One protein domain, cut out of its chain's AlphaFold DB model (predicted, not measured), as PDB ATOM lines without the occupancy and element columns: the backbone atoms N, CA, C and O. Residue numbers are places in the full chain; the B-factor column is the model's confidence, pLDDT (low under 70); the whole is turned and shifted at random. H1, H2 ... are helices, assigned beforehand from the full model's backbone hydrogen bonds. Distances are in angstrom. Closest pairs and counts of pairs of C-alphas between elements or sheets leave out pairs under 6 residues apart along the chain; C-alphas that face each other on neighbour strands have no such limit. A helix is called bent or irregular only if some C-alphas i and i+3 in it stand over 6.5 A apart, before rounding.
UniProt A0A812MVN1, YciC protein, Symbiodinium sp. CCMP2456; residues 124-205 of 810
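AT A GLANCE: This is residues 124 to 205 of the 810 residues of the protein "YciC protein" of Symbiodinium sp. CCMP2456 (UniProt A0A812MVN1). Three helices, H2, H3 and H4, stand in a small up-and-down bundle, their centres making a triangle, and the longest helix, H1, crosses H2 and H3 on the side away from H4. H2 and H4 form the closest-packed pair, while H3 and H4 make a looser helical hairpin that meets through the first residues of H3. The printed part has 82 residues with four named helices in the order H1, H2, H3, H4 and no named strand; its class is all helix. It is compact, with a radius of gyration of the C-alphas of 11.7 A, and rounded, spanning 31 by 30 by 24 A.

IN THESE COORDINATES: Find C-alpha 124 at (161.999, 137.799, 100.006); from there H1 runs over residues 124 to 142, 28.7 A from first to last C-alpha. H1 is irregular, but only just: C-alphas 124 and 127 are 6.9 A apart. Next look at C-alpha 152 at (153.549, 148.843, 127.426), where H2 begins; it covers residues 152 to 164 and 18.3 A. H3 takes residues 170 to 183, over 20.1 A. H4 takes residues 190 to 204, over 21.1 A, and ends with C-alpha 204 at (144.990, 153.791, 112.150).

HOW THE PARTS SIT: Begin with the bundle of H2, H3 and H4, up and down, each helix running against the one before it. H2 and H4 touch and run the same way at a shallow tilt of 12 degrees; their closest C-alphas, of Lys 163 and Ile 203, are 5.0 A apart. H3 and H4, a helical hairpin, touch and run opposite ways at a shallow tilt of 22 degrees. Here H3 uses residues 170 to 174 alone, and the closest C-alphas, of Ala 171 and Leu 200, are 6.8 A apart. H2 and H3 are close but not clearly touching, with C-alphas of Leu 162 and Thr 170 closest at 6.7 A. Now turn to H1: its residues 129 to 136 alone touch H3, about perpendicular at 90 degrees, with C-alphas of Arg 132 and Tyr 173 closest at 5.5 A. Its residues 136 to 140 alone touch H2, about perpendicular at 78 degrees, with C-alphas of Leu 139 and Val 158 closest at 5.8 A. H1 and H4 are apart. In H2, H3 and H4 every O i to N i+4 pair is within hydrogen-bond range; in H1 14 of 15 are.

THE WHOLE: The two C-alphas farthest apart, of Gly 185 and Arg 205, are 32.9 A from each other. The printed part has no cut. The link from H2 to H3 is tight, and those from H1 to H2 and from H3 to H4 are short. In the B-factor column the mean pLDDT of the printed part is 91.7, and residue 124 is the one printed residue under 70.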
ATOM      1  N   THR A 124     162.735 136.530 100.224       67.75
ATOM      2  CA  THR A 124     161.999 137.799 100.006       67.75
ATOM      3  C   THR A 124     161.558 138.537 101.267       67.75
ATOM      4  O   THR A 124     161.233 139.724 101.205       67.75
ATOM      5  N   SER A 125     161.456 137.838 102.394       73.88
ATOM      6  CA  SER A 125     160.946 138.387 103.646       73.88
ATOM      7  C   SER A 125     162.051 138.876 104.578       73.88
ATOM      8  O   SER A 125     161.745 139.692 105.449       73.88
ATOM      9  N   GLN A 126     163.307 138.459 104.376       76.94
ATOM     10  CA  GLN A 126     164.438 138.789 105.251       76.94
ATOM     11  C   GLN A 126     164.742 140.293 105.251       76.94
ATOM     12  O   GLN A 126     164.541 140.945 106.276       76.94
ATOM     13  N   ALA A 127     165.071 140.878 104.094       79.00
ATOM     14  CA  ALA A 127     165.406 142.303 104.000       79.00
ATOM     15  C   ALA A 127     164.293 143.242 104.533       79.00
ATOM     16  O   ALA A 127     164.586 144.142 105.324       79.00
ATOM     17  N   PRO A 128     162.989 143.036 104.230       83.81
ATOM     18  CA  PRO A 128     161.924 143.822 104.856       83.81
ATOM     19  C   PRO A 128     161.804 143.632 106.374       83.81
ATOM     20  O   PRO A 128     161.302 144.517 107.061       83.81
ATOM     21  N   ARG A 129     162.162 142.467 106.923       86.38
ATOM     22  CA  ARG A 129     162.128 142.229 108.375       86.38
ATOM     23  C   ARG A 129     163.289 142.937 109.065       86.38
ATOM     24  O   ARG A 129     163.054 143.590 110.075       86.38
ATOM     25  N   GLU A 130     164.485 142.870 108.492       86.94
ATOM     26  CA  GLU A 130     165.673 143.586 108.975       86.94
ATOM     27  C   GLU A 130     165.480 145.099 108.920       86.94
ATOM     28  O   GLU A 130     165.659 145.774 109.927       86.94
ATOM     29  N   SER A 131     164.996 145.633 107.798       89.00
ATOM     30  CA  SER A 131     164.698 147.063 107.663       89.00
ATOM     31  C   SER A 131     163.683 147.551 108.708       89.00
ATOM     32  O   SER A 131     163.881 148.590 109.346       89.00
ATOM     33  N   ARG A 132     162.614 146.777 108.954       93.88
ATOM     34  CA  ARG A 132     161.639 147.088 110.014       93.88
ATOM     35  C   ARG A 132     162.261 147.020 111.403       93.88
ATOM     36  O   ARG A 132     161.901 147.836 112.244       93.88
ATOM     37  N   TRP A 133     163.169 146.075 111.633       94.44
ATOM     38  CA  TRP A 133     163.889 145.955 112.895       94.44
ATOM     39  C   TRP A 133     164.797 147.161 113.142       94.44
ATOM     40  O   TRP A 133     164.651 147.813 114.168       94.44
ATOM     41  N   VAL A 134     165.628 147.539 112.166       94.62
ATOM     42  CA  VAL A 134     166.475 148.743 112.233       94.62
ATOM     43  C   VAL A 134     165.636 149.991 112.505       94.62
ATOM     44  O   VAL A 134     165.990 150.815 113.343       94.62
ATOM     45  N   THR A 135     164.493 150.122 111.827       94.12
ATOM     46  CA  THR A 135     163.571 151.244 112.055       94.12
ATOM     47  C   THR A 135     163.012 151.224 113.478       94.12
ATOM     48  O   THR A 135     162.988 152.256 114.136       94.12
ATOM     49  N   TRP A 136     162.581 150.060 113.973       95.38
ATOM     50  CA  TRP A 136     162.074 149.912 115.337       95.38
ATOM     51  C   TRP A 136     163.119 150.307 116.386       95.38
ATOM     52  O   TRP A 136     162.791 151.053 117.308       95.38
ATOM     53  N   THR A 137     164.368 149.866 116.218       95.81
ATOM     54  CA  THR A 137     165.484 150.239 117.097       95.81
ATOM     55  C   THR A 137     165.688 151.751 117.103       95.81
ATOM     56  O   THR A 137     165.593 152.362 118.159       95.81
ATOM     57  N   ARG A 138     165.800 152.384 115.926       95.88
ATOM     58  CA  ARG A 138     165.955 153.848 115.814       95.88
ATOM     59  C   ARG A 138     164.826 154.625 116.495       95.88
ATOM     60  O   ARG A 138     165.069 155.650 117.126       95.88
ATOM     61  N   LEU A 139     163.583 154.157 116.365       95.19
ATOM     62  CA  LEU A 139     162.430 154.795 117.008       95.19
ATOM     63  C   LEU A 139     162.414 154.588 118.528       95.19
ATOM     64  O   LEU A 139     161.955 155.472 119.250       95.19
ATOM     65  N   SER A 140     162.896 153.439 119.005       95.38
ATOM     66  CA  SER A 140     163.022 153.141 120.437       95.38
ATOM     67  C   SER A 140     164.094 154.031 121.067       95.38
ATOM     68  O   SER A 140     163.802 154.740 122.032       95.38
ATOM     69  N   ASP A 141     165.261 154.119 120.424       95.62
ATOM     70  CA  ASP A 141     166.384 154.964 120.845       95.62
ATOM     71  C   ASP A 141     165.984 156.443 120.882       95.62
ATOM     72  O   ASP A 141     166.237 157.141 121.861       95.62
ATOM     73  N   ARG A 142     165.250 156.928 119.866       95.06
ATOM     74  CA  ARG A 142     164.754 158.318 119.826       95.06
ATOM     75  C   ARG A 142     163.831 158.670 120.999       95.06
ATOM     76  O   ARG A 142     163.684 159.854 121.317       95.06
ATOM     77  N   ARG A 143     163.185 157.669 121.604       93.88
ATOM     78  CA  ARG A 143     162.322 157.801 122.788       93.88
ATOM     79  C   ARG A 143     163.037 157.442 124.094       93.88
ATOM     80  O   ARG A 143     162.388 157.502 125.131       93.88
ATOM     81  N   GLY A 144     164.322 157.088 124.046       92.75
ATOM     82  CA  GLY A 144     165.106 156.698 125.216       92.75
ATOM     83  C   GLY A 144     164.729 155.330 125.792       92.75
ATOM     84  O   GLY A 144     164.979 155.084 126.966       92.75
ATOM     85  N   PHE A 145     164.107 154.449 125.001       93.50
ATOM     86  CA  PHE A 145     163.782 153.087 125.428       93.50
ATOM     87  C   PHE A 145     164.692 152.069 124.739       93.50
ATOM     88  O   PHE A 145     164.943 152.208 123.540       93.50
ATOM     89  N   PRO A 146     165.105 150.992 125.430       93.00
ATOM     90  CA  PRO A 146     165.759 149.882 124.760       93.00
ATOM     91  C   PRO A 146     164.782 149.219 123.778       93.00
ATOM     92  O   PRO A 146     163.581 149.106 124.041       93.00
ATOM     93  N   ALA A 147     165.290 148.747 122.635       90.94
ATOM     94  CA  ALA A 147     164.461 148.087 121.622       90.94
ATOM     95  C   ALA A 147     163.775 146.805 122.147       90.94
ATOM     96  O   ALA A 147     162.704 146.427 121.660       90.94
ATOM     97  N   ILE A 148     164.406 146.143 123.127       93.75
ATOM     98  CA  ILE A 148     163.935 144.974 123.886       93.75
ATOM     99  C   ILE A 148     164.486 145.115 125.319       93.75
ATOM    100  O   ILE A 148     165.643 145.511 125.446       93.75
ATOM    101  N   PRO A 149     163.737 144.758 126.380       93.94
ATOM    102  CA  PRO A 149     162.366 144.247 126.379       93.94
ATOM    103  C   PRO A 149     161.332 145.298 125.963       93.94
ATOM    104  O   PRO A 149     161.454 146.486 126.245       93.94
ATOM    105  N   VAL A 150     160.288 144.846 125.263       94.62
ATOM    106  CA  VAL A 150     159.169 145.701 124.865       94.62
ATOM    107  C   VAL A 150     158.217 145.778 126.049       94.62
ATOM    108  O   VAL A 150     157.671 144.759 126.466       94.62
ATOM    109  N   SER A 151     158.013 146.978 126.578       93.69
ATOM    110  CA  SER A 151     157.044 147.263 127.630       93.69
ATOM    111  C   SER A 151     155.821 147.966 127.042       93.69
ATOM    112  O   SER A 151     155.843 148.461 125.911       93.69
ATOM    113  N   ARG A 152     154.735 148.059 127.817       95.19
ATOM    114  CA  ARG A 152     153.549 148.843 127.426       95.19
ATOM    115  C   ARG A 152     153.919 150.301 127.126       95.19
ATOM    116  O   ARG A 152     153.455 150.866 126.138       95.19
ATOM    117  N   GLN A 153     154.798 150.880 127.944       94.50
ATOM    118  CA  GLN A 153     155.259 152.257 127.794       94.50
ATOM    119  C   GLN A 153     156.134 152.440 126.549       94.50
ATOM    120  O   GLN A 153     155.899 153.383 125.786       94.50
ATOM    121  N   SER A 154     157.089 151.538 126.289       94.19
ATOM    122  CA  SER A 154     157.939 151.641 125.097       94.19
ATOM    123  C   SER A 154     157.127 151.425 123.817       94.19
ATOM    124  O   SER A 154     157.273 152.187 122.861       94.19
ATOM    125  N   LEU A 155     156.167 150.492 123.830       95.81
ATOM    126  CA  LEU A 155     155.260 150.244 122.708       95.81
ATOM    127  C   LEU A 155     154.407 151.474 122.368       95.81
ATOM    128  O   LEU A 155     154.306 151.832 121.194       95.81
ATOM    129  N   PHE A 156     153.811 152.145 123.359       96.44
ATOM    130  CA  PHE A 156     153.059 153.379 123.104       96.44
ATOM    131  C   PHE A 156     153.955 154.538 122.681       96.44
ATOM    132  O   PHE A 156     153.576 155.311 121.803       96.44
ATOM    133  N   SER A 157     155.156 154.638 123.248       94.62
ATOM    134  CA  SER A 157     156.102 155.705 122.922       94.62
ATOM    135  C   SER A 157     156.583 155.608 121.477       94.62
ATOM    136  O   SER A 157     156.568 156.617 120.768       94.62
ATOM    137  N   VAL A 158     156.933 154.404 121.018       95.56
ATOM    138  CA  VAL A 158     157.283 154.123 119.618       95.56
ATOM    139  C   VAL A 158     156.053 154.236 118.714       95.56
ATOM    140  O   VAL A 158     156.124 154.836 117.642       95.56
ATOM    141  N   GLY A 159     154.896 153.735 119.157       94.00
ATOM    142  CA  GLY A 159     153.627 153.861 118.440       94.00
ATOM    143  C   GLY A 159     153.222 155.316 118.180       94.00
ATOM    144  O   GLY A 159     152.713 155.626 117.104       94.00
ATOM    145  N   ALA A 160     153.500 156.224 119.116       94.19
ATOM    146  CA  ALA A 160     153.275 157.656 118.941       94.19
ATOM    147  C   ALA A 160     154.163 158.255 117.837       94.19
ATOM    148  O   ALA A 160     153.665 159.036 117.031       94.19
ATOM    149  N   LEU A 161     155.437 157.849 117.739       94.69
ATOM    150  CA  LEU A 161     156.306 158.274 116.634       94.69
ATOM    151  C   LEU A 161     155.839 157.705 115.290       94.69
ATOM    152  O   LEU A 161     155.807 158.426 114.299       94.69
ATOM    153  N   LEU A 162     155.416 156.437 115.258       93.19
ATOM    154  CA  LEU A 162     154.840 155.829 114.054       93.19
ATOM    155  C   LEU A 162     153.565 156.559 113.607       93.19
ATOM    156  O   LEU A 162     153.347 156.730 112.408       93.19
ATOM    157  N   LYS A 163     152.749 157.034 114.559       92.56
ATOM    158  CA  LYS A 163     151.584 157.880 114.277       92.56
ATOM    159  C   LYS A 163     151.992 159.227 113.689       92.56
ATOM    160  O   LYS A 163     151.480 159.599 112.639       92.56
ATOM    161  N   ALA A 164     152.902 159.930 114.359       90.19
ATOM    162  CA  ALA A 164     153.372 161.247 113.939       90.19
ATOM    163  C   ALA A 164     154.038 161.201 112.554       90.19
ATOM    164  O   ALA A 164     153.836 162.098 111.747       90.19
ATOM    165  N   GLY A 165     154.763 160.121 112.251       87.81
ATOM    166  CA  GLY A 165     155.387 159.891 110.947       87.81
ATOM    167  C   GLY A 165     154.455 159.338 109.861       87.81
ATOM    168  O   GLY A 165     154.933 159.008 108.780       87.81
ATOM    169  N   GLY A 166     153.153 159.168 110.124       85.75
ATOM    170  CA  GLY A 166     152.189 158.705 109.116       85.75
ATOM    171  C   GLY A 166     152.390 157.258 108.638       85.75
ATOM    172  O   GLY A 166     151.987 156.904 107.526       85.75
ATOM    173  N   TYR A 167     153.007 156.392 109.448       86.12
ATOM    174  CA  TYR A 167     153.315 155.016 109.049       86.12
ATOM    175  C   TYR A 167     152.047 154.155 108.924       86.12
ATOM    176  O   TYR A 167     151.395 153.799 109.908       86.12
ATOM    177  N   ARG A 168     151.740 153.718 107.696       81.62
ATOM    178  CA  ARG A 168     150.575 152.862 107.387       81.62
ATOM    179  C   ARG A 168     150.780 151.378 107.726       81.62
ATOM    180  O   ARG A 168     149.819 150.643 107.926       81.62
ATOM    181  N   SER A 169     152.028 150.913 107.810       85.81
ATOM    182  CA  SER A 169     152.402 149.501 108.010       85.81
ATOM    183  C   SER A 169     152.810 149.158 109.453       85.81
ATOM    184  O   SER A 169     153.470 148.145 109.691       85.81
ATOM    185  N   THR A 170     152.371 149.951 110.438       89.31
ATOM    186  CA  THR A 170     152.716 149.830 111.871       89.31
ATOM    187  C   THR A 170     152.568 148.411 112.436       89.31
ATOM    188  O   THR A 170     153.443 147.933 113.159       89.31
ATOM    189  N   ALA A 171     151.521 147.676 112.048       90.31
ATOM    190  CA  ALA A 171     151.318 146.295 112.497       90.31
ATOM    191  C   ALA A 171     152.500 145.366 112.165       90.31
ATOM    192  O   ALA A 171     152.791 144.450 112.933       90.31
ATOM    193  N   GLN A 172     153.195 145.610 111.050       92.50
ATOM    194  CA  GLN A 172     154.351 144.818 110.635       92.50
ATOM    195  C   GLN A 172     155.588 145.128 111.483       92.50
ATOM    196  O   GLN A 172     156.320 144.203 111.824       92.50
ATOM    197  N   TYR A 173     155.805 146.392 111.859       93.69
ATOM    198  CA  TYR A 173     156.900 146.782 112.756       93.69
ATOM    199  C   TYR A 173     156.726 146.140 114.135       93.69
ATOM    200  O   TYR A 173     157.617 145.430 114.597       93.69
ATOM    201  N   ILE A 174     155.533 146.274 114.732       93.75
ATOM    202  CA  ILE A 174     155.225 145.662 116.035       93.75
ATOM    203  C   ILE A 174     155.320 144.130 115.957       93.75
ATOM    204  O   ILE A 174     155.777 143.495 116.900       93.75
ATOM    205  N   SER A 175     154.934 143.509 114.837       93.88
ATOM    206  CA  SER A 175     155.070 142.057 114.662       93.88
ATOM    207  C   SER A 175     156.529 141.590 114.666       93.88
ATOM    208  O   SER A 175     156.815 140.531 115.225       93.88
ATOM    209  N   VAL A 176     157.442 142.346 114.045       93.25
ATOM    210  CA  VAL A 176     158.882 142.038 114.073       93.25
ATOM    211  C   VAL A 176     159.428 142.227 115.488       93.25
ATOM    212  O   VAL A 176     160.125 141.342 115.981       93.25
ATOM    213  N   ALA A 177     159.041 143.308 116.171       94.00
ATOM    214  CA  ALA A 177     159.426 143.559 117.558       94.00
ATOM    215  C   ALA A 177     158.926 142.462 118.514       94.00
ATOM    216  O   ALA A 177     159.713 141.925 119.285       94.00
ATOM    217  N   LYS A 178     157.657 142.039 118.396       94.56
ATOM    218  CA  LYS A 178     157.076 140.909 119.148       94.56
ATOM    219  C   LYS A 178     157.886 139.632 118.963       94.56
ATOM    220  O   LYS A 178     158.140 138.914 119.924       94.56
ATOM    221  N   GLN A 179     158.299 139.338 117.733       91.75
ATOM    222  CA  GLN A 179     159.096 138.151 117.460       91.75
ATOM    223  C   GLN A 179     160.502 138.249 118.058       91.75
ATOM    224  O   GLN A 179     160.961 137.283 118.657       91.75
ATOM    225  N   LYS A 180     161.178 139.392 117.908       93.25
ATOM    226  CA  LYS A 180     162.517 139.612 118.468       93.25
ATOM    227  C   LYS A 180     162.505 139.583 120.000       93.25
ATOM    228  O   LYS A 180     163.376 138.961 120.589       93.25
ATOM    229  N   HIS A 181     161.470 140.145 120.622       94.19
ATOM    230  CA  HIS A 181     161.230 140.064 122.062       94.19
ATOM    231  C   HIS A 181     161.131 138.612 122.551       94.19
ATOM    232  O   HIS A 181     161.841 138.230 123.474       94.19
ATOM    233  N   LYS A 182     160.333 137.781 121.866       93.06
ATOM    234  CA  LYS A 182     160.237 136.342 122.167       93.06
ATOM    235  C   LYS A 182     161.556 135.596 121.935       93.06
ATOM    236  O   LYS A 182     161.907 134.728 122.720       93.06
ATOM    237  N   GLN A 183     162.282 135.922 120.863       90.12
ATOM    238  CA  GLN A 183     163.582 135.304 120.551       90.12
ATOM    239  C   GLN A 183     164.656 135.621 121.594       90.12
ATOM    240  O   GLN A 183     165.541 134.805 121.799       90.12
ATOM    241  N   ALA A 184     164.566 136.776 122.250       91.94
ATOM    242  CA  ALA A 184     165.446 137.158 123.349       91.94
ATOM    243  C   ALA A 184     165.032 136.545 124.706       91.94
ATOM    244  O   ALA A 184     165.573 136.932 125.733       91.94
ATOM    245  N   GLY A 185     164.070 135.613 124.722       92.50
ATOM    246  CA  GLY A 185     163.647 134.892 125.927       92.50
ATOM    247  C   GLY A 185     162.574 135.594 126.763       92.50
ATOM    248  O   GLY A 185     162.178 135.071 127.800       92.50
ATOM    249  N   PHE A 186     162.061 136.748 126.330       94.75
ATOM    250  CA  PHE A 186     161.038 137.474 127.083       94.75
ATOM    251  C   PHE A 186     159.617 136.976 126.779       94.75
ATOM    252  O   PHE A 186     159.255 136.678 125.633       94.75
ATOM    253  N   VAL A 187     158.780 136.933 127.818       93.06
ATOM    254  CA  VAL A 187     157.385 136.488 127.730       93.06
ATOM    255  C   VAL A 187     156.503 137.596 127.155       93.06
ATOM    256  O   VAL A 187     156.411 138.693 127.696       93.06
ATOM    257  N   TRP A 188     155.779 137.284 126.079       94.12
ATOM    258  CA  TRP A 188     154.760 138.181 125.536       94.12
ATOM    259  C   TRP A 188     153.393 137.888 126.165       94.12
ATOM    260  O   TRP A 188     152.695 136.979 125.712       94.12
ATOM    261  N   GLY A 189     153.024 138.657 127.190       92.19
ATOM    262  CA  GLY A 189     151.761 138.502 127.918       92.19
ATOM    263  C   GLY A 189     150.532 139.161 127.261       92.19
ATOM    264  O   GLY A 189     150.666 139.913 126.286       92.19
ATOM    265  N   PRO A 190     149.326 138.916 127.814       92.56
ATOM    266  CA  PRO A 190     148.068 139.496 127.331       92.56
ATOM    267  C   PRO A 190     148.061 141.034 127.374       92.56
ATOM    268  O   PRO A 190     147.554 141.664 126.446       92.56
ATOM    269  N   ASP A 191     148.716 141.644 128.366       92.44
ATOM    270  CA  ASP A 191     148.799 143.106 128.514       92.44
ATOM    271  C   ASP A 191     149.493 143.787 127.327       92.44
ATOM    272  O   ASP A 191     149.103 144.877 126.898       92.44
ATOM    273  N   LEU A 192     150.513 143.139 126.754       94.12
ATOM    274  CA  LEU A 192     151.222 143.644 125.576       94.12
ATOM    275  C   LEU A 192     150.401 143.468 124.293       94.12
ATOM    276  O   LEU A 192     150.488 144.308 123.393       94.12
ATOM    277  N   ASP A 193     149.588 142.413 124.187       94.19
ATOM    278  CA  ASP A 193     148.654 142.257 123.066       94.19
ATOM    279  C   ASP A 193     147.515 143.284 123.132       94.19
ATOM    280  O   ASP A 193     147.146 143.861 122.101       94.19
ATOM    281  N   GLU A 194     147.029 143.599 124.333       94.56
ATOM    282  CA  GLU A 194     146.069 144.679 124.543       94.56
ATOM    283  C   GLU A 194     146.677 146.043 124.174       94.56
ATOM    284  O   GLU A 194     146.098 146.786 123.373       94.56
ATOM    285  N   ALA A 195     147.883 146.349 124.669       93.69
ATOM    286  CA  ALA A 195     148.608 147.579 124.351       93.69
ATOM    287  C   ALA A 195     148.864 147.722 122.844       93.69
ATOM    288  O   ALA A 195     148.619 148.779 122.256       93.69
ATOM    289  N   ARG A 196     149.274 146.636 122.179       95.38
ATOM    290  CA  ARG A 196     149.397 146.573 120.718       95.38
ATOM    291  C   ARG A 196     148.080 146.918 120.028       95.38
ATOM    292  O   ARG A 196     148.084 147.710 119.085       95.38
ATOM    293  N   ALA A 197     146.963 146.330 120.455       93.62
ATOM    294  CA  ALA A 197     145.659 146.587 119.852       93.62
ATOM    295  C   ALA A 197     145.224 148.051 120.047       93.62
ATOM    296  O   ALA A 197     144.734 148.678 119.106       93.62
ATOM    297  N   GLN A 198     145.452 148.616 121.236       94.88
ATOM    298  CA  GLN A 198     145.196 150.026 121.539       94.88
ATOM    299  C   GLN A 198     146.047 150.963 120.662       94.88
ATOM    300  O   GLN A 198     145.504 151.878 120.035       94.88
ATOM    301  N   ALA A 199     147.352 150.697 120.541       93.50
ATOM    302  CA  ALA A 199     148.267 151.482 119.715       93.50
ATOM    303  C   ALA A 199     147.861 151.451 118.236       93.50
ATOM    304  O   ALA A 199     147.728 152.500 117.608       93.50
ATOM    305  N   LEU A 200     147.574 150.263 117.689       93.69
ATOM    306  CA  LEU A 200     147.141 150.113 116.297       93.69
ATOM    307  C   LEU A 200     145.831 150.850 116.014       93.69
ATOM    308  O   LEU A 200     145.727 151.517 114.986       93.69
ATOM    309  N   ARG A 201     144.848 150.792 116.924       91.12
ATOM    310  CA  ARG A 201     143.613 151.580 116.787       91.12
ATOM    311  C   ARG A 201     143.905 153.078 116.766       91.12
ATOM    312  O   ARG A 201     143.344 153.782 115.936       91.12
ATOM    313  N   SER A 202     144.774 153.565 117.653       93.06
ATOM    314  CA  SER A 202     145.122 154.990 117.712       93.06
ATOM    315  C   SER A 202     145.845 155.476 116.456       93.06
ATOM    316  O   SER A 202     145.553 156.574 115.985       93.06
ATOM    317  N   ILE A 203     146.762 154.669 115.919       90.12
ATOM    318  CA  ILE A 203     147.559 155.002 114.731       90.12
ATOM    319  C   ILE A 203     146.696 154.959 113.471       90.12
ATOM    320  O   ILE A 203     146.784 155.858 112.648       90.12
ATOM    321  N   ASN A 204     145.821 153.957 113.342       86.19
ATOM    322  CA  ASN A 204     144.990 153.791 112.150       86.19
ATOM    323  C   ASN A 204     143.838 154.805 112.045       86.19
ATOM    324  O   ASN A 204     143.282 154.986 110.961       86.19
ATOM    325  N   ARG A 205     143.457 155.469 113.143       85.50
ATOM    326  CA  ARG A 205     142.456 156.547 113.119       85.50
ATOM    327  C   ARG A 205     142.982 157.730 112.299       85.50
ATOM    328  O   ARG A 205     144.020 158.288 112.632       85.50
TER     329      ARG A 205